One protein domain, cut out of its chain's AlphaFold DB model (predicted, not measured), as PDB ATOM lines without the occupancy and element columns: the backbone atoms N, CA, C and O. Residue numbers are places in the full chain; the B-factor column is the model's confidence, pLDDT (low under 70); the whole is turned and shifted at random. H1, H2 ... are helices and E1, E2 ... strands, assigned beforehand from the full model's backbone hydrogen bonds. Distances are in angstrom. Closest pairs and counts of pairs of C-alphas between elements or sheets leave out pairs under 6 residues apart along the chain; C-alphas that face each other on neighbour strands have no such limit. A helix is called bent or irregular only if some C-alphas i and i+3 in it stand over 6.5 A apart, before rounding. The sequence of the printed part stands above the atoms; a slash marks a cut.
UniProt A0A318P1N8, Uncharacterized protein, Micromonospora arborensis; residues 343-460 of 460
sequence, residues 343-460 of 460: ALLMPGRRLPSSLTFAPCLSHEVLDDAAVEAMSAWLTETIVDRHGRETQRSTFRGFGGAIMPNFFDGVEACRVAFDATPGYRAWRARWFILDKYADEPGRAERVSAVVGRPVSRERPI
ATOM      1  N   ALA A 343     136.109 194.565 181.360       97.38
ATOM      2  CA  ALA A 343     136.229 193.649 180.224       97.38
ATOM      3  C   ALA A 343     134.880 193.086 179.757       97.38
ATOM      4  O   ALA A 343     134.672 192.843 178.570       97.38
ATOM      5  N   LEU A 344     133.934 192.917 180.682       96.88
ATOM      6  CA  LEU A 344     132.578 192.481 180.355       96.88
ATOM      7  C   LEU A 344     131.759 193.589 179.677       96.88
ATOM      8  O   LEU A 344     130.975 193.276 178.785       96.88
ATOM      9  N   LEU A 345     131.950 194.854 180.074       96.94
ATOM     10  CA  LEU A 345     131.193 196.015 179.579       96.94
ATOM     11  C   LEU A 345     131.842 196.731 178.384       96.94
ATOM     12  O   LEU A 345     131.138 197.279 177.546       96.94
ATOM     13  N   MET A 346     133.169 196.758 178.320       97.00
ATOM     14  CA  MET A 346     133.972 197.476 177.323       97.00
ATOM     15  C   MET A 346     134.996 196.524 176.680       97.00
ATOM     16  O   MET A 346     136.208 196.747 176.801       97.00
ATOM     17  N   PRO A 347     134.545 195.429 176.043       96.31
ATOM     18  CA  PRO A 347     135.447 194.472 175.414       96.31
ATOM     19  C   PRO A 347     136.366 195.161 174.396       96.31
ATOM     20  O   PRO A 347     135.973 196.097 173.704       96.31
ATOM     21  N   GLY A 348     137.627 194.734 174.346       95.75
ATOM     22  CA  GLY A 348     138.653 195.318 173.478       95.75
ATOM     23  C   GLY A 348     139.260 196.635 173.980       95.75
ATOM     24  O   GLY A 348     140.244 197.105 173.403       95.75
ATOM     25  N   ARG A 349     138.754 197.230 175.074       96.38
ATOM     26  CA  ARG A 349     139.382 198.409 175.699       96.38
ATOM     27  C   ARG A 349     140.809 198.064 176.128       96.38
ATOM     28  O   ARG A 349     141.050 197.024 176.736       96.38
ATOM     29  N   ARG A 350     141.763 198.950 175.836       97.19
ATOM     30  CA  ARG A 350     143.156 198.793 176.271       97.19
ATOM     31  C   ARG A 350     143.357 199.440 177.640       97.19
ATOM     32  O   ARG A 350     143.132 200.636 177.794       97.19
ATOM     33  N   LEU A 351     143.805 198.652 178.607       96.31
ATOM     34  CA  LEU A 351     144.014 199.031 179.996       96.31
ATOM     35  C   LEU A 351     145.378 198.492 180.486       96.31
ATOM     36  O   LEU A 351     145.421 197.489 181.199       96.31
ATOM     37  N   PRO A 352     146.516 199.093 180.093       95.44
ATOM     38  CA  PRO A 352     147.830 198.625 180.537       95.44
ATOM     39  C   PRO A 352     147.942 198.690 182.065       95.44
ATOM     40  O   PRO A 352     147.361 199.581 182.687       95.44
ATOM     41  N   SER A 353     148.667 197.745 182.669       95.12
ATOM     42  CA  SER A 353     148.855 197.704 184.121       95.12
ATOM     43  C   SER A 353     150.327 197.667 184.505       95.12
ATOM     44  O   SER A 353     151.117 196.920 183.935       95.12
ATOM     45  N   SER A 354     150.681 198.477 185.498       92.38
ATOM     46  CA  SER A 354     151.989 198.450 186.162       92.38
ATOM     47  C   SER A 354     152.017 197.495 187.363       92.38
ATOM     48  O   SER A 354     153.070 197.250 187.956       92.38
ATOM     49  N   LEU A 355     150.855 196.953 187.734       93.56
ATOM     50  CA  LEU A 355     150.653 196.107 188.901       93.56
ATOM     51  C   LEU A 355     150.992 194.647 188.569       93.56
ATOM     52  O   LEU A 355     150.492 194.080 187.603       93.56
ATOM     53  N   THR A 356     151.813 194.011 189.407       93.44
ATOM     54  CA  THR A 356     152.373 192.673 189.130       93.44
ATOM     55  C   THR A 356     151.889 191.575 190.079       93.44
ATOM     56  O   THR A 356     152.328 190.433 189.980       93.44
ATOM     57  N   PHE A 357     150.969 191.881 190.998       93.69
ATOM     58  CA  PHE A 357     150.527 190.933 192.033       93.69
ATOM     59  C   PHE A 357     149.639 189.787 191.508       93.69
ATOM     60  O   PHE A 357     149.357 188.848 192.253       93.69
ATOM     61  N   ALA A 358     149.154 189.866 190.265       94.88
ATOM     62  CA  ALA A 358     148.328 188.839 189.637       94.88
ATOM     63  C   ALA A 358     148.691 188.692 188.146       94.88
ATOM     64  O   ALA A 358     148.688 189.695 187.430       94.88
ATOM     65  N   PRO A 359     148.952 187.467 187.639       95.75
ATOM     66  CA  PRO A 359     149.341 187.256 186.240       95.75
ATOM     67  C   PRO A 359     148.317 187.774 185.222       95.75
ATOM     68  O   PRO A 359     148.697 188.276 184.166       95.75
ATOM     69  N   CYS A 360     147.022 187.713 185.552       96.56
ATOM     70  CA  CYS A 360     145.939 188.184 184.686       96.56
ATOM     71  C   CYS A 360     145.989 189.699 184.396       96.56
ATOM     72  O   CYS A 360     145.375 190.151 183.434       96.56
ATOM     73  N   LEU A 361     146.748 190.487 185.169       96.69
ATOM     74  CA  LEU A 361     146.939 191.924 184.928       96.69
ATOM     75  C   LEU A 361     147.835 192.220 183.719       96.69
ATOM     76  O   LEU A 361     147.799 193.332 183.199       96.69
ATOM     77  N   SER A 362     148.594 191.226 183.242       96.25
ATOM     78  CA  SER A 362     149.407 191.342 182.024       96.25
ATOM     79  C   SER A 362     148.576 191.441 180.738       96.25
ATOM     80  O   SER A 362     149.096 191.865 179.706       96.25
ATOM     81  N   HIS A 363     147.282 191.104 180.787       97.00
ATOM     82  CA  HIS A 363     146.363 191.328 179.675       97.00
ATOM     83  C   HIS A 363     146.072 192.827 179.533       97.00
ATOM     84  O   HIS A 363     145.212 193.377 180.226       97.00
ATOM     85  N   GLU A 364     146.799 193.493 178.630       95.69
ATOM     86  CA  GLU A 364     146.578 194.912 178.328       95.69
ATOM     87  C   GLU A 364     145.259 195.157 177.599       95.69
ATOM     88  O   GLU A 364     144.649 196.202 177.794       95.69
ATOM     89  N   VAL A 365     144.826 194.235 176.740       97.44
ATOM     90  CA  VAL A 365     143.550 194.333 176.025       97.44
ATOM     91  C   VAL A 365     142.513 193.522 176.786       97.44
ATOM     92  O   VAL A 365     142.748 192.364 177.124       97.44
ATOM     93  N   LEU A 366     141.372 194.141 177.075       96.25
ATOM     94  CA  LEU A 366     140.276 193.522 177.809       96.25
ATOM     95  C   LEU A 366     139.402 192.667 176.878       96.25
ATOM     96  O   LEU A 366     138.279 193.039 176.550       96.25
ATOM     97  N   ASP A 367     139.942 191.549 176.407       94.62
ATOM     98  CA  ASP A 367     139.254 190.573 175.556       94.62
ATOM     99  C   ASP A 367     138.703 189.375 176.357       94.62
ATOM    100  O   ASP A 367     138.787 189.322 177.587       94.62
ATOM    101  N   ASP A 368     138.124 188.389 175.664       94.38
ATOM    102  CA  ASP A 368     137.574 187.192 176.309       94.38
ATOM    103  C   ASP A 368     138.663 186.365 177.029       94.38
ATOM    104  O   ASP A 368     138.382 185.745 178.056       94.38
ATOM    105  N   ALA A 369     139.923 186.396 176.572       95.75
ATOM    106  CA  ALA A 369     141.025 185.733 177.270       95.75
ATOM    107  C   ALA A 369     141.345 186.433 178.599       95.75
ATOM    108  O   ALA A 369     141.562 185.766 179.615       95.75
ATOM    109  N   ALA A 370     141.305 187.768 178.625       97.06
ATOM    110  CA  ALA A 370     141.423 188.545 179.853       97.06
ATOM    111  C   ALA A 370     140.265 188.241 180.823       97.06
ATOM    112  O   ALA A 370     140.500 188.048 182.019       97.06
ATOM    113  N   VAL A 371     139.024 188.149 180.324       96.81
ATOM    114  CA  VAL A 371     137.840 187.770 181.123       96.81
ATOM    115  C   VAL A 371     138.033 186.404 181.777       96.81
ATOM    116  O   VAL A 371     137.811 186.266 182.983       96.81
ATOM    117  N   GLU A 372     138.472 185.407 181.014       96.75
ATOM    118  CA  GLU A 372     138.708 184.050 181.510       96.75
ATOM    119  C   GLU A 372     139.842 184.021 182.544       96.75
ATOM    120  O   GLU A 372     139.664 183.475 183.634       96.75
ATOM    121  N   ALA A 373     140.970 184.686 182.273       97.19
ATOM    122  CA  ALA A 373     142.103 184.751 183.196       97.19
ATOM    123  C   ALA A 373     141.747 185.446 184.522       97.19
ATOM    124  O   ALA A 373     142.121 184.975 185.601       97.19
ATOM    125  N   MET A 374     141.002 186.555 184.471       97.38
ATOM    126  CA  MET A 374     140.563 187.270 185.673       97.38
ATOM    127  C   MET A 374     139.522 186.472 186.459       97.38
ATOM    128  O   MET A 374     139.610 186.400 187.685       97.38
ATOM    129  N   SER A 375     138.577 185.830 185.769       96.31
ATOM    130  CA  SER A 375     137.577 184.962 186.400       96.31
ATOM    131  C   SER A 375     138.251 183.770 187.088       96.31
ATOM    132  O   SER A 375     137.995 183.508 188.262       96.31
ATOM    133  N   ALA A 376     139.203 183.112 186.419       95.56
ATOM    134  CA  ALA A 376     139.983 182.018 186.986       95.56
ATOM    135  C   ALA A 376     140.749 182.451 188.244       95.56
ATOM    136  O   ALA A 376     140.632 181.781 189.268       95.56
ATOM    137  N   TRP A 377     141.458 183.585 188.204       95.38
ATOM    138  CA  TRP A 377     142.223 184.096 189.348       95.38
ATOM    139  C   TRP A 377     141.344 184.397 190.570       95.38
ATOM    140  O   TRP A 377     141.712 184.094 191.707       95.38
ATOM    141  N   LEU A 378     140.154 184.966 190.349       94.25
ATOM    142  CA  LEU A 378     139.193 185.262 191.417       94.25
ATOM    143  C   LEU A 378     138.638 183.991 192.082       94.25
ATOM    144  O   LEU A 378     138.294 184.031 193.262       94.25
ATOM    145  N   THR A 379     138.583 182.873 191.354       92.56
ATOM    146  CA  THR A 379     138.078 181.584 191.862       92.56
ATOM    147  C   THR A 379     139.139 180.695 192.504       92.56
ATOM    148  O   THR A 379     138.810 179.607 192.973       92.56
ATOM    149  N   GLU A 380     140.400 181.128 192.544       92.38
ATOM    150  CA  GLU A 380     141.466 180.369 193.193       92.38
ATOM    151  C   GLU A 380     141.193 180.175 194.687       92.38
ATOM    152  O   GLU A 380     140.812 181.110 195.401       92.38
ATOM    153  N   THR A 381     141.441 178.958 195.169       90.94
ATOM    154  CA  THR A 381     141.488 178.661 196.599       90.94
ATOM    155  C   THR A 381     142.781 179.218 197.179       90.94
ATOM    156  O   THR A 381     143.870 178.933 196.683       90.94
ATOM    157  N   ILE A 382     142.659 180.003 198.242       91.00
ATOM    158  CA  ILE A 382     143.774 180.552 199.006       91.00
ATOM    159  C   ILE A 382     143.627 180.207 200.482       91.00
ATOM    160  O   ILE A 382     142.533 179.917 200.962       91.00
ATOM    161  N   VAL A 383     144.735 180.287 201.212       89.81
ATOM    162  CA  VAL A 383     144.737 180.182 202.671       89.81
ATOM    163  C   VAL A 383     144.631 181.588 203.250       89.81
ATOM    164  O   VAL A 383     145.468 182.446 202.970       89.81
ATOM    165  N   ASP A 384     143.578 181.846 204.025       83.19
ATOM    166  CA  ASP A 384     143.382 183.138 204.677       83.19
ATOM    167  C   ASP A 384     144.370 183.353 205.840       83.19
ATOM    168  O   ASP A 384     145.084 182.449 206.277       83.19
ATOM    169  N   ARG A 385     144.393 184.565 206.405       79.69
ATOM    170  CA  ARG A 385     145.243 184.904 207.567       79.69
ATOM    171  C   ARG A 385     144.972 184.065 208.829       79.69
ATOM    172  O   ARG A 385     145.709 184.184 209.802       79.69
ATOM    173  N   HIS A 386     143.884 183.298 208.848       79.75
ATOM    174  CA  HIS A 386     143.485 182.399 209.928       79.75
ATOM    175  C   HIS A 386     143.752 180.925 209.575       79.75
ATOM    176  O   HIS A 386     143.327 180.044 210.318       79.75
ATOM    177  N   GLY A 387     144.451 180.648 208.468       85.69
ATOM    178  CA  GLY A 387     144.796 179.296 208.037       85.69
ATOM    179  C   GLY A 387     143.656 178.540 207.353       85.69
ATOM    180  O   GLY A 387     143.767 177.331 207.171       85.69
ATOM    181  N   ARG A 388     142.552 179.204 206.992       87.50
ATOM    182  CA  ARG A 388     141.390 178.553 206.374       87.50
ATOM    183  C   ARG A 388     141.491 178.600 204.860       87.50
ATOM    184  O   ARG A 388     141.726 179.667 204.293       87.50
ATOM    185  N   GLU A 389     141.240 177.468 204.216       90.06
ATOM    186  CA  GLU A 389     141.046 177.426 202.770       90.06
ATOM    187  C   GLU A 389     139.746 178.138 202.400       90.06
ATOM    188  O   GLU A 389     138.672 177.858 202.936       90.06
ATOM    189  N   THR A 390     139.843 179.102 201.495       88.06
ATOM    190  CA  THR A 390     138.695 179.863 201.023       88.06
ATOM    191  C   THR A 390     138.928 180.361 199.608       88.06
ATOM    192  O   THR A 390     140.064 180.509 199.162       88.06
ATOM    193  N   GLN A 391     137.849 180.632 198.884       87.69
ATOM    194  CA  GLN A 391     137.945 181.238 197.566       87.69
ATOM    195  C   GLN A 391     138.393 182.699 197.694       87.69
ATOM    196  O   GLN A 391     137.893 183.450 198.535       87.69
ATOM    197  N   ARG A 392     139.304 183.132 196.822       88.94
ATOM    198  CA  ARG A 392     139.827 184.502 196.813       88.94
ATOM    199  C   ARG A 392     138.726 185.571 196.726       88.94
ATOM    200  O   ARG A 392     138.839 186.608 197.374       88.94
ATOM    201  N   SER A 393     137.646 185.346 195.979       82.25
ATOM    202  CA  SER A 393     136.525 186.296 195.877       82.25
ATOM    203  C   SER A 393     135.660 186.425 197.136       82.25
ATOM    204  O   SER A 393     134.981 187.446 197.276       82.25
ATOM    205  N   THR A 394     135.710 185.480 198.083       74.50
ATOM    206  CA  THR A 394     134.882 185.504 199.307       74.50
ATOM    207  C   THR A 394     135.105 186.773 200.144       74.50
ATOM    208  O   THR A 394     134.197 187.240 200.830       74.50
ATOM    209  N   PHE A 395     136.280 187.406 200.044       61.03
ATOM    210  CA  PHE A 395     136.608 188.624 200.798       61.03
ATOM    211  C   PHE A 395     135.930 189.904 200.281       61.03
ATOM    212  O   PHE A 395     135.805 190.873 201.035       61.03
ATOM    213  N   ARG A 396     135.478 189.938 199.019       66.12
ATOM    214  CA  ARG A 396     134.713 191.053 198.428       66.12
ATOM    215  C   ARG A 396     133.737 190.523 197.383       66.12
ATOM    216  O   ARG A 396     133.951 190.747 196.201       66.12
ATOM    217  N   GLY A 397     132.688 189.825 197.805       62.47
ATOM    218  CA  GLY A 397     131.720 189.185 196.906       62.47
ATOM    219  C   GLY A 397     131.443 189.928 195.581       62.47
ATOM    220  O   GLY A 397     131.130 191.119 195.588       62.47
ATOM    221  N   PHE A 398     131.550 189.208 194.464       78.19
ATOM    222  CA  PHE A 398     131.365 189.683 193.086       78.19
ATOM    223  C   PHE A 398     130.233 188.883 192.415       78.19
ATOM    224  O   PHE A 398     129.599 188.058 193.065       78.19
ATOM    225  N   GLY A 399     129.920 189.159 191.145       79.25
ATOM    226  CA  GLY A 399     129.104 188.260 190.318       79.25
ATOM    227  C   GLY A 399     127.670 188.024 190.803       79.25
ATOM    228  O   GLY A 399     127.041 187.062 190.378       79.25
ATOM    229  N   GLY A 400     127.149 188.876 191.687       89.06
ATOM    230  CA  GLY A 400     125.826 188.720 192.288       89.06
ATOM    231  C   GLY A 400     124.671 189.110 191.371       89.06
ATOM    232  O   GLY A 400     123.525 188.944 191.761       89.06
ATOM    233  N   ALA A 401     124.915 189.622 190.167       92.56
ATOM    234  CA  ALA A 401     123.842 190.202 189.372       92.56
ATOM    235  C   ALA A 401     122.791 189.147 188.973       92.56
ATOM    236  O   ALA A 401     123.149 188.035 188.558       92.56
ATOM    237  N   ILE A 402     121.510 189.518 189.085       93.12
ATOM    238  CA  ILE A 402     120.337 188.723 188.669       93.12
ATOM    239  C   ILE A 402     119.211 189.588 188.060       93.12
ATOM    240  O   ILE A 402     118.139 189.091 187.731       93.12
ATOM    241  N   MET A 403     119.428 190.896 187.906       93.38
ATOM    242  CA  MET A 403     118.484 191.814 187.268       93.38
ATOM    243  C   MET A 403     118.506 191.659 185.735       93.38
ATOM    244  O   MET A 403     119.545 191.942 185.131       93.38
ATOM    245  N   PRO A 404     117.387 191.284 185.077       91.00
ATOM    246  CA  PRO A 404     117.347 191.077 183.626       91.00
ATOM    247  C   PRO A 404     117.805 192.298 182.817       91.00
ATOM    248  O   PRO A 404     118.699 192.165 181.987       91.00
ATOM    249  N   ASN A 405     117.295 193.495 183.132       91.19
ATOM    250  CA  ASN A 405     117.631 194.713 182.383       91.19
ATOM    251  C   ASN A 405     119.114 195.098 182.537       91.19
ATOM    252  O   ASN A 405     119.680 195.721 181.646       91.19
ATOM    253  N   PHE A 406     119.769 194.703 183.637       94.44
ATOM    254  CA  PHE A 406     121.219 194.871 183.775       94.44
ATOM    255  C   PHE A 406     121.974 193.916 182.844       94.44
ATOM    256  O   PHE A 406     122.968 194.306 182.246       94.44
ATOM    257  N   PHE A 407     121.506 192.675 182.673       94.94
ATOM    258  CA  PHE A 407     122.138 191.732 181.744       94.94
ATOM    259  C   PHE A 407     121.991 192.227 180.311       94.94
ATOM    260  O   PHE A 407     122.973 192.247 179.577       94.94
ATOM    261  N   ASP A 408     120.792 192.674 179.939       94.19
ATOM    262  CA  ASP A 408     120.534 193.241 178.615       94.19
ATOM    263  C   ASP A 408     121.372 194.503 178.384       94.19
ATOM    264  O   ASP A 408     121.918 194.686 177.298       94.19
ATOM    265  N   GLY A 409     121.563 195.324 179.422       95.44
ATOM    266  CA  GLY A 409     122.473 196.463 179.390       95.44
ATOM    267  C   GLY A 409     123.934 196.068 179.159       95.44
ATOM    268  O   GLY A 409     124.598 196.665 178.314       95.44
ATOM    269  N   VAL A 410     124.436 195.023 179.827       96.31
ATOM    270  CA  VAL A 410     125.798 194.515 179.583       96.31
ATOM    271  C   VAL A 410     125.939 193.979 178.155       96.31
ATOM    272  O   VAL A 410     126.916 194.299 177.482       96.31
ATOM    273  N   GLU A 411     124.968 193.209 177.655       96.44
ATOM    274  CA  GLU A 411     125.000 192.693 176.278       96.44
ATOM    275  C   GLU A 411     124.936 193.834 175.245       96.44
ATOM    276  O   GLU A 411     125.681 193.821 174.265       96.44
ATOM    277  N   ALA A 412     124.109 194.858 175.483       96.19
ATOM    278  CA  ALA A 412     124.045 196.052 174.642       96.19
ATOM    279  C   ALA A 412     125.370 196.828 174.647       96.19
ATOM    280  O   ALA A 412     125.812 197.281 173.591       96.19
ATOM    281  N   CYS A 413     126.036 196.931 175.802       96.06
ATOM    282  CA  CYS A 413     127.376 197.506 175.878       96.06
ATOM    283  C   CYS A 413     128.362 196.697 175.031       96.06
ATOM    284  O   CYS A 413     129.036 197.280 174.190       96.06
ATOM    285  N   ARG A 414     128.399 195.363 175.160       95.31
ATOM    286  CA  ARG A 414     129.290 194.512 174.346       95.31
ATOM    287  C   ARG A 414     129.115 194.756 172.848       95.31
ATOM    288  O   ARG A 414     130.109 194.956 172.158       95.31
ATOM    289  N   VAL A 415     127.871 194.813 172.370       95.56
ATOM    290  CA  VAL A 415     127.564 195.113 170.962       95.56
ATOM    291  C   VAL A 415     128.028 196.518 170.570       95.56
ATOM    292  O   VAL A 415     128.586 196.694 169.492       95.56
ATOM    293  N   ALA A 416     127.856 197.512 171.444       94.12
ATOM    294  CA  ALA A 416     128.328 198.879 171.212       94.12
ATOM    295  C   ALA A 416     129.866 199.018 171.182       94.12
ATOM    296  O   ALA A 416     130.372 200.054 170.753       94.12
ATOM    297  N   PHE A 417     130.596 197.993 171.634       93.69
ATOM    298  CA  PHE A 417     132.053 197.856 171.524       93.69
ATOM    299  C   PHE A 417     132.459 196.773 170.508       93.69
ATOM    300  O   PHE A 417     133.516 196.161 170.644       93.69
ATOM    301  N   ASP A 418     131.615 196.518 169.503       93.44
ATOM    302  CA  ASP A 418     131.868 195.590 168.391       93.44
ATOM    303  C   ASP A 418     132.168 194.138 168.816       93.44
ATOM    304  O   ASP A 418     132.765 193.361 168.066       93.44
ATOM    305  N   ALA A 419     131.732 193.732 170.012       93.44
ATOM    306  CA  ALA A 419     131.867 192.368 170.507       93.44
ATOM    307  C   ALA A 419     130.546 191.598 170.436       93.44
ATOM    308  O   ALA A 419     129.447 192.156 170.471       93.44
ATOM    309  N   THR A 420     130.642 190.270 170.393       89.75
ATOM    310  CA  THR A 420     129.460 189.410 170.430       89.75
ATOM    311  C   THR A 420     128.829 189.386 171.827       89.75
ATOM    312  O   THR A 420     129.560 189.373 172.832       89.75
ATOM    313  N   PRO A 421     127.488 189.281 171.918       89.81
ATOM    314  CA  PRO A 421     126.822 188.959 173.172       89.81
ATOM    315  C   PRO A 421     127.396 187.678 173.793       89.81
ATOM    316  O   PRO A 421     127.727 186.723 173.088       89.81
ATOM    317  N   GLY A 422     127.526 187.647 175.113       92.06
ATOM    318  CA  GLY A 422     128.167 186.542 175.827       92.06
ATOM    319  C   GLY A 422     128.132 186.643 177.349       92.06
ATOM    320  O   GLY A 422     128.533 185.693 178.025       92.06
ATOM    321  N   TYR A 423     127.616 187.736 177.913       94.62
ATOM    322  CA  TYR A 423     127.571 187.931 179.359       94.62
ATOM    323  C   TYR A 423     126.738 186.854 180.063       94.62
ATOM    324  O   TYR A 423     127.171 186.307 181.077       94.62
ATOM    325  N   ARG A 424     125.583 186.464 179.508       95.06
ATOM    326  CA  ARG A 424     124.748 185.387 180.085       95.06
ATOM    327  C   ARG A 424     125.466 184.033 180.106       95.06
ATOM    328  O   ARG A 424     125.330 183.276 181.065       95.06
ATOM    329  N   ALA A 425     126.248 183.736 179.067       94.69
ATOM    330  CA  ALA A 425     127.045 182.514 178.995       94.69
ATOM    331  C   ALA A 425     128.192 182.535 180.016       94.69
ATOM    332  O   ALA A 425     128.359 181.568 180.761       94.69
ATOM    333  N   TRP A 426     128.917 183.656 180.105       95.19
ATOM    334  CA  TRP A 426     129.936 183.881 181.131       95.19
ATOM    335  C   TRP A 426     129.347 183.726 182.540       95.19
ATOM    336  O   TRP A 426     129.887 182.983 183.354       95.19
ATOM    337  N   ARG A 427     128.191 184.343 182.806       94.88
ATOM    338  CA  ARG A 427     127.513 184.313 184.109       94.88
ATOM    339  C   ARG A 427     127.122 182.902 184.541       94.88
ATOM    340  O   ARG A 427     127.224 182.591 185.728       94.88
ATOM    341  N   ALA A 428     126.668 182.075 183.598       94.69
ATOM    342  CA  ALA A 428     126.297 180.689 183.859       94.69
ATOM    343  C   ALA A 428     127.527 179.810 184.136       94.69
ATOM    344  O   ALA A 428     127.520 179.009 185.071       94.69
ATOM    345  N   ARG A 429     128.595 180.006 183.351       94.56
ATOM    346  CA  ARG A 429     129.869 179.289 183.483       94.56
ATOM    347  C   ARG A 429     130.591 179.637 184.785       94.56
ATOM    348  O   ARG A 429     131.059 178.752 185.486       94.56
ATOM    349  N   TRP A 430     130.651 180.917 185.128       94.75
ATOM    350  CA  TRP A 430     131.377 181.434 186.286       94.75
ATOM    351  C   TRP A 430     130.461 181.699 187.489       94.75
ATOM    352  O   TRP A 430     130.748 182.567 188.311       94.75
ATOM    353  N   PHE A 431     129.359 180.952 187.630       94.56
ATOM    354  CA  PHE A 431     128.410 181.126 188.738       94.56
ATOM    355  C   PHE A 431     129.041 180.917 190.121       94.56
ATOM    356  O   PHE A 431     128.591 181.522 191.088       94.56
ATOM    357  N   ILE A 432     130.142 180.166 190.210       92.62
ATOM    358  CA  ILE A 432     130.979 180.066 191.414       92.62
ATOM    359  C   ILE A 432     131.474 181.435 191.946       92.62
ATOM    360  O   ILE A 432     131.846 181.529 193.110       92.62
ATOM    361  N   LEU A 433     131.489 182.495 191.126       93.06
ATOM    362  CA  LEU A 433     131.820 183.859 191.561       93.06
ATOM    363  C   LEU A 433     130.660 184.585 192.252       93.06
ATOM    364  O   LEU A 433     130.903 185.643 192.830       93.06
ATOM    365  N   ASP A 434     129.424 184.076 192.178       93.12
ATOM    366  CA  ASP A 434     128.251 184.706 192.787       93.12
ATOM    367  C   ASP A 434     128.400 184.740 194.313       93.12
ATOM    368  O   ASP A 434     128.445 183.709 194.985       93.12
ATOM    369  N   LYS A 435     128.423 185.949 194.880       88.50
ATOM    370  CA  LYS A 435     128.526 186.166 196.331       88.50
ATOM    371  C   LYS A 435     127.372 185.596 197.161       88.50
ATOM    372  O   LYS A 435     127.461 185.600 198.385       88.50
ATOM    373  N   TYR A 436     126.297 185.160 196.515       89.62
ATOM    374  CA  TYR A 436     125.135 184.512 197.110       89.62
ATOM    375  C   TYR A 436     124.998 183.048 196.674       89.62
ATOM    376  O   TYR A 436     123.950 182.455 196.905       89.62
ATOM    377  N   ALA A 437     126.014 182.449 196.038       88.56
ATOM    378  CA  ALA A 437     125.937 181.096 195.476       88.56
ATOM    379  C   ALA A 437     125.518 180.009 196.487       88.56
ATOM    380  O   ALA A 437     124.997 178.972 196.082       88.56
ATOM    381  N   ASP A 438     125.761 180.234 197.781       88.19
ATOM    382  CA  ASP A 438     125.380 179.340 198.881       88.19
ATOM    383  C   ASP A 438     123.922 179.499 199.346       88.19
ATOM    384  O   ASP A 438     123.433 178.681 200.125       88.19
ATOM    385  N   GLU A 439     123.211 180.539 198.907       89.31
ATOM    386  CA  GLU A 439     121.847 180.782 199.363       89.31
ATOM    387  C   GLU A 439     120.837 179.801 198.742       89.31
ATOM    388  O   GLU A 439     120.844 179.576 197.525       89.31
ATOM    389  N   PRO A 440     119.888 179.271 199.537       90.56
ATOM    390  CA  PRO A 440     118.846 178.391 199.025       90.56
ATOM    391  C   PRO A 440     118.048 178.997 197.855       90.56
ATOM    392  O   PRO A 440     117.567 180.139 197.898       90.56
ATOM    393  N   GLY A 441     117.885 178.211 196.790       91.50
ATOM    394  CA  GLY A 441     117.141 178.602 195.591       91.50
ATOM    395  C   GLY A 441     117.878 179.581 194.664       91.50
ATOM    396  O   GLY A 441     117.310 180.018 193.661       91.50
ATOM    397  N   ARG A 442     119.103 180.008 195.010       93.44
ATOM    398  CA  ARG A 442     119.830 181.026 194.243       93.44
ATOM    399  C   ARG A 442     120.206 180.536 192.850       93.44
ATOM    400  O   ARG A 442     120.023 181.272 191.881       93.44
ATOM    401  N   ALA A 443     120.718 179.313 192.748       94.00
ATOM    402  CA  ALA A 443     121.139 178.730 191.479       94.00
ATOM    403  C   ALA A 443     119.961 178.604 190.500       94.00
ATOM    404  O   ALA A 443     120.105 178.924 189.322       94.00
ATOM    405  N   GLU A 444     118.781 178.219 190.987       94.12
ATOM    406  CA  GLU A 444     117.552 178.085 190.204       94.12
ATOM    407  C   GLU A 444     117.059 179.444 189.703       94.12
ATOM    408  O   GLU A 444     116.775 179.594 188.513       94.12
ATOM    409  N   ARG A 445     117.019 180.459 190.580       92.88
ATOM    410  CA  ARG A 445     116.632 181.826 190.197       92.88
ATOM    411  C   ARG A 445     117.586 182.401 189.153       92.88
ATOM    412  O   ARG A 445     117.131 182.947 188.150       92.88
ATOM    413  N   VAL A 446     118.900 182.256 189.354       93.06
ATOM    414  CA  VAL A 446     119.885 182.732 188.372       93.06
ATOM    415  C   VAL A 446     119.744 181.962 187.065       93.06
ATOM    416  O   VAL A 446     119.716 182.600 186.018       93.06
ATOM    417  N   SER A 447     119.581 180.634 187.114       94.50
ATOM    418  CA  SER A 447     119.382 179.793 185.924       94.50
ATOM    419  C   SER A 447     118.181 180.243 185.092       94.50
ATOM    420  O   SER A 447     118.280 180.341 183.868       94.50
ATOM    421  N   ALA A 448     117.066 180.568 185.755       91.81
ATOM    422  CA  ALA A 448     115.861 181.076 185.107       91.81
ATOM    423  C   ALA A 448     116.114 182.413 184.395       91.81
ATOM    424  O   ALA A 448     115.709 182.582 183.248       91.81
ATOM    425  N   VAL A 449     116.840 183.337 185.033       90.25
ATOM    426  CA  VAL A 449     117.146 184.645 184.435       90.25
ATOM    427  C   VAL A 449     118.181 184.544 183.315       90.25
ATOM    428  O   VAL A 449     118.013 185.193 182.285       90.25
ATOM    429  N   VAL A 450     119.255 183.758 183.471       92.12
ATOM    430  CA  VAL A 450     120.280 183.596 182.417       92.12
ATOM    431  C   VAL A 450     119.785 182.728 181.253       92.12
ATOM    432  O   VAL A 450     120.376 182.786 180.175       92.12
ATOM    433  N   GLY A 451     118.725 181.935 181.457       92.69
ATOM    434  CA  GLY A 451     118.180 180.989 180.478       92.69
ATOM    435  C   GLY A 451     119.055 179.747 180.269       92.69
ATOM    436  O   GLY A 451     119.033 179.150 179.193       92.69
ATOM    437  N   ARG A 452     119.892 179.396 181.254       94.00
ATOM    438  CA  ARG A 452     120.899 178.321 181.193       94.00
ATOM    439  C   ARG A 452     121.118 177.725 182.586       94.00
ATOM    440  O   ARG A 452     121.103 178.486 183.550       94.00
ATOM    441  N   PRO A 453     121.382 176.416 182.713       93.56
ATOM    442  CA  PRO A 453     121.833 175.845 183.976       93.56
ATOM    443  C   PRO A 453     123.132 176.509 184.439       93.56
ATOM    444  O   PRO A 453     124.005 176.807 183.621       93.56
ATOM    445  N   VAL A 454     123.264 176.707 185.747       94.00
ATOM    446  CA  VAL A 454     124.483 177.236 186.367       94.00
ATOM    447  C   VAL A 454     125.135 176.187 187.263       94.00
ATOM    448  O   VAL A 454     124.440 175.371 187.865       94.00
ATOM    449  N   SER A 455     126.466 176.207 187.355       87.69
ATOM    450  CA  SER A 455     127.228 175.295 188.215       87.69
ATOM    451  C   SER A 455     128.171 176.058 189.136       87.69
ATOM    452  O   SER A 455     128.705 177.112 188.791       87.69
ATOM    453  N   ARG A 456     128.380 175.505 190.331       86.62
ATOM    454  CA  ARG A 456     129.396 175.975 191.280       86.62
ATOM    455  C   ARG A 456     130.759 175.342 191.043       86.62
ATOM    456  O   ARG A 456     131.713 175.689 191.731       86.62
ATOM    457  N   GLU A 457     130.859 174.407 190.111       87.94
ATOM    458  CA  GLU A 457     132.141 173.832 189.740       87.94
ATOM    459  C   GLU A 457     132.972 174.883 189.013       87.94
ATOM    460  O   GLU A 457     132.486 175.589 188.126       87.94
ATOM    461  N   ARG A 458     134.240 175.003 189.413       85.31
ATOM    462  CA  ARG A 458     135.182 175.861 188.705       85.31
ATOM    463  C   ARG A 458     135.321 175.320 187.275       85.31
ATOM    464  O   ARG A 458     135.641 174.141 187.129       85.31
ATOM    465  N   PRO A 459     135.131 176.150 186.238       82.38
ATOM    466  CA  PRO A 459     135.455 175.759 184.875       82.38
ATOM    467  C   PRO A 459     136.972 175.583 184.798       82.38
ATOM    468  O   PRO A 459     137.704 176.557 184.980       82.38
ATOM    469  N   ILE A 460     137.432 174.345 184.619       66.69
ATOM    470  CA  ILE A 460     138.848 174.022 184.396       66.69
ATOM    471  C   ILE A 460     139.137 174.106 182.903       66.69
ATOM    472  O   ILE A 460     138.328 173.550 182.124       66.69
TER     473      ILE A 460
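This is residues 343 to 460 of the 460 residues of an uncharacterized protein of Micromonospora arborensis (UniProt A0A318P1N8). What shape do these atoms make? Two groups of short helices form a flat body: H1 packs on H2 in one, with H3 and the small strand hairpin E1 and E2 beyond the last residues of H2, while in the other H5 lies between H4 and H6. Residues 343 to 358 lead in a wide loop to H1, and the last residues fold back from H6 past H5. What is it made of? The printed part has 118 residues, with named elements in the order H1, H2, E1, E2, H3, H4, H5, H6; it is mostly helix, under half of its residues are in named elements, and the sheet is the antiparallel pair E1 and E2. It is compact, with a radius of gyration of the C-alphas of 14.9 A and spans of 45 by 41 by 22 A.

Where do the first elements lie? H1 is residues 359 to 362, its first C-alpha at (149.341, 187.256, 186.240), and H2 is residues 368 to 378, 15.3 A long. E1 is residues 381 to 383, E2 residues 389 to 391, and H3 residues 392 to 396. What follows them? H4 is residues 404 to 416, 18.3 A long, and H5 is residues 423 to 429. H6, residues 442 to 450, is 12.1 A long and ends at C-alpha 450, at (120.280, 183.596, 182.417).

What does H2 touch? H1 touches H2, the closest C-alphas being those of Cys 360 and Ala 373, 5.4 A apart. H2 and H3 only just touch, with 3 pairs of C-alphas within 8 A, the closest those of Leu 378 and Ser 393 at 5.3 A. How do the strands pair? E1 and E2 form an antiparallel hairpin at 135 degrees, with N 382 and O 390 within hydrogen-bond range at 2.8 A. How do the later helices meet? H4 touches H5 with residues 407 to 411 alone, at a steep tilt of 65 degrees, opposite ways; the closest C-alphas, of Glu 411 and Tyr 423, are 6.2 A apart. H5 and H6 touch as a helical hairpin, opposite ways at 36 degrees, only just steep, with the C-alphas of Arg 424 and Val 450 closest at 5.3 A. H2 is apart from H4, H5 and H6. Are the helix backbones well formed? In H2, H4, H5 and H6 every O i to N i+4 pair is within hydrogen-bond range; H1 is too short for such a pair. H3 has 0 of 1, beside 1 of 2 O i to N i+3 pairs, and is only just irregular, with C-alphas 392 and 395 at 6.6 A.

How large is it? The two C-alphas farthest apart are those of His 386 and Asp 418, at 45.1 A. Is it continuous? The printed part has no cut, and the link from H5 to H6, with 12 residues, is long. Where is confidence low? The mean pLDDT of the printed part is 91.5, and residues 395 to 397 and residue 460 are under 70.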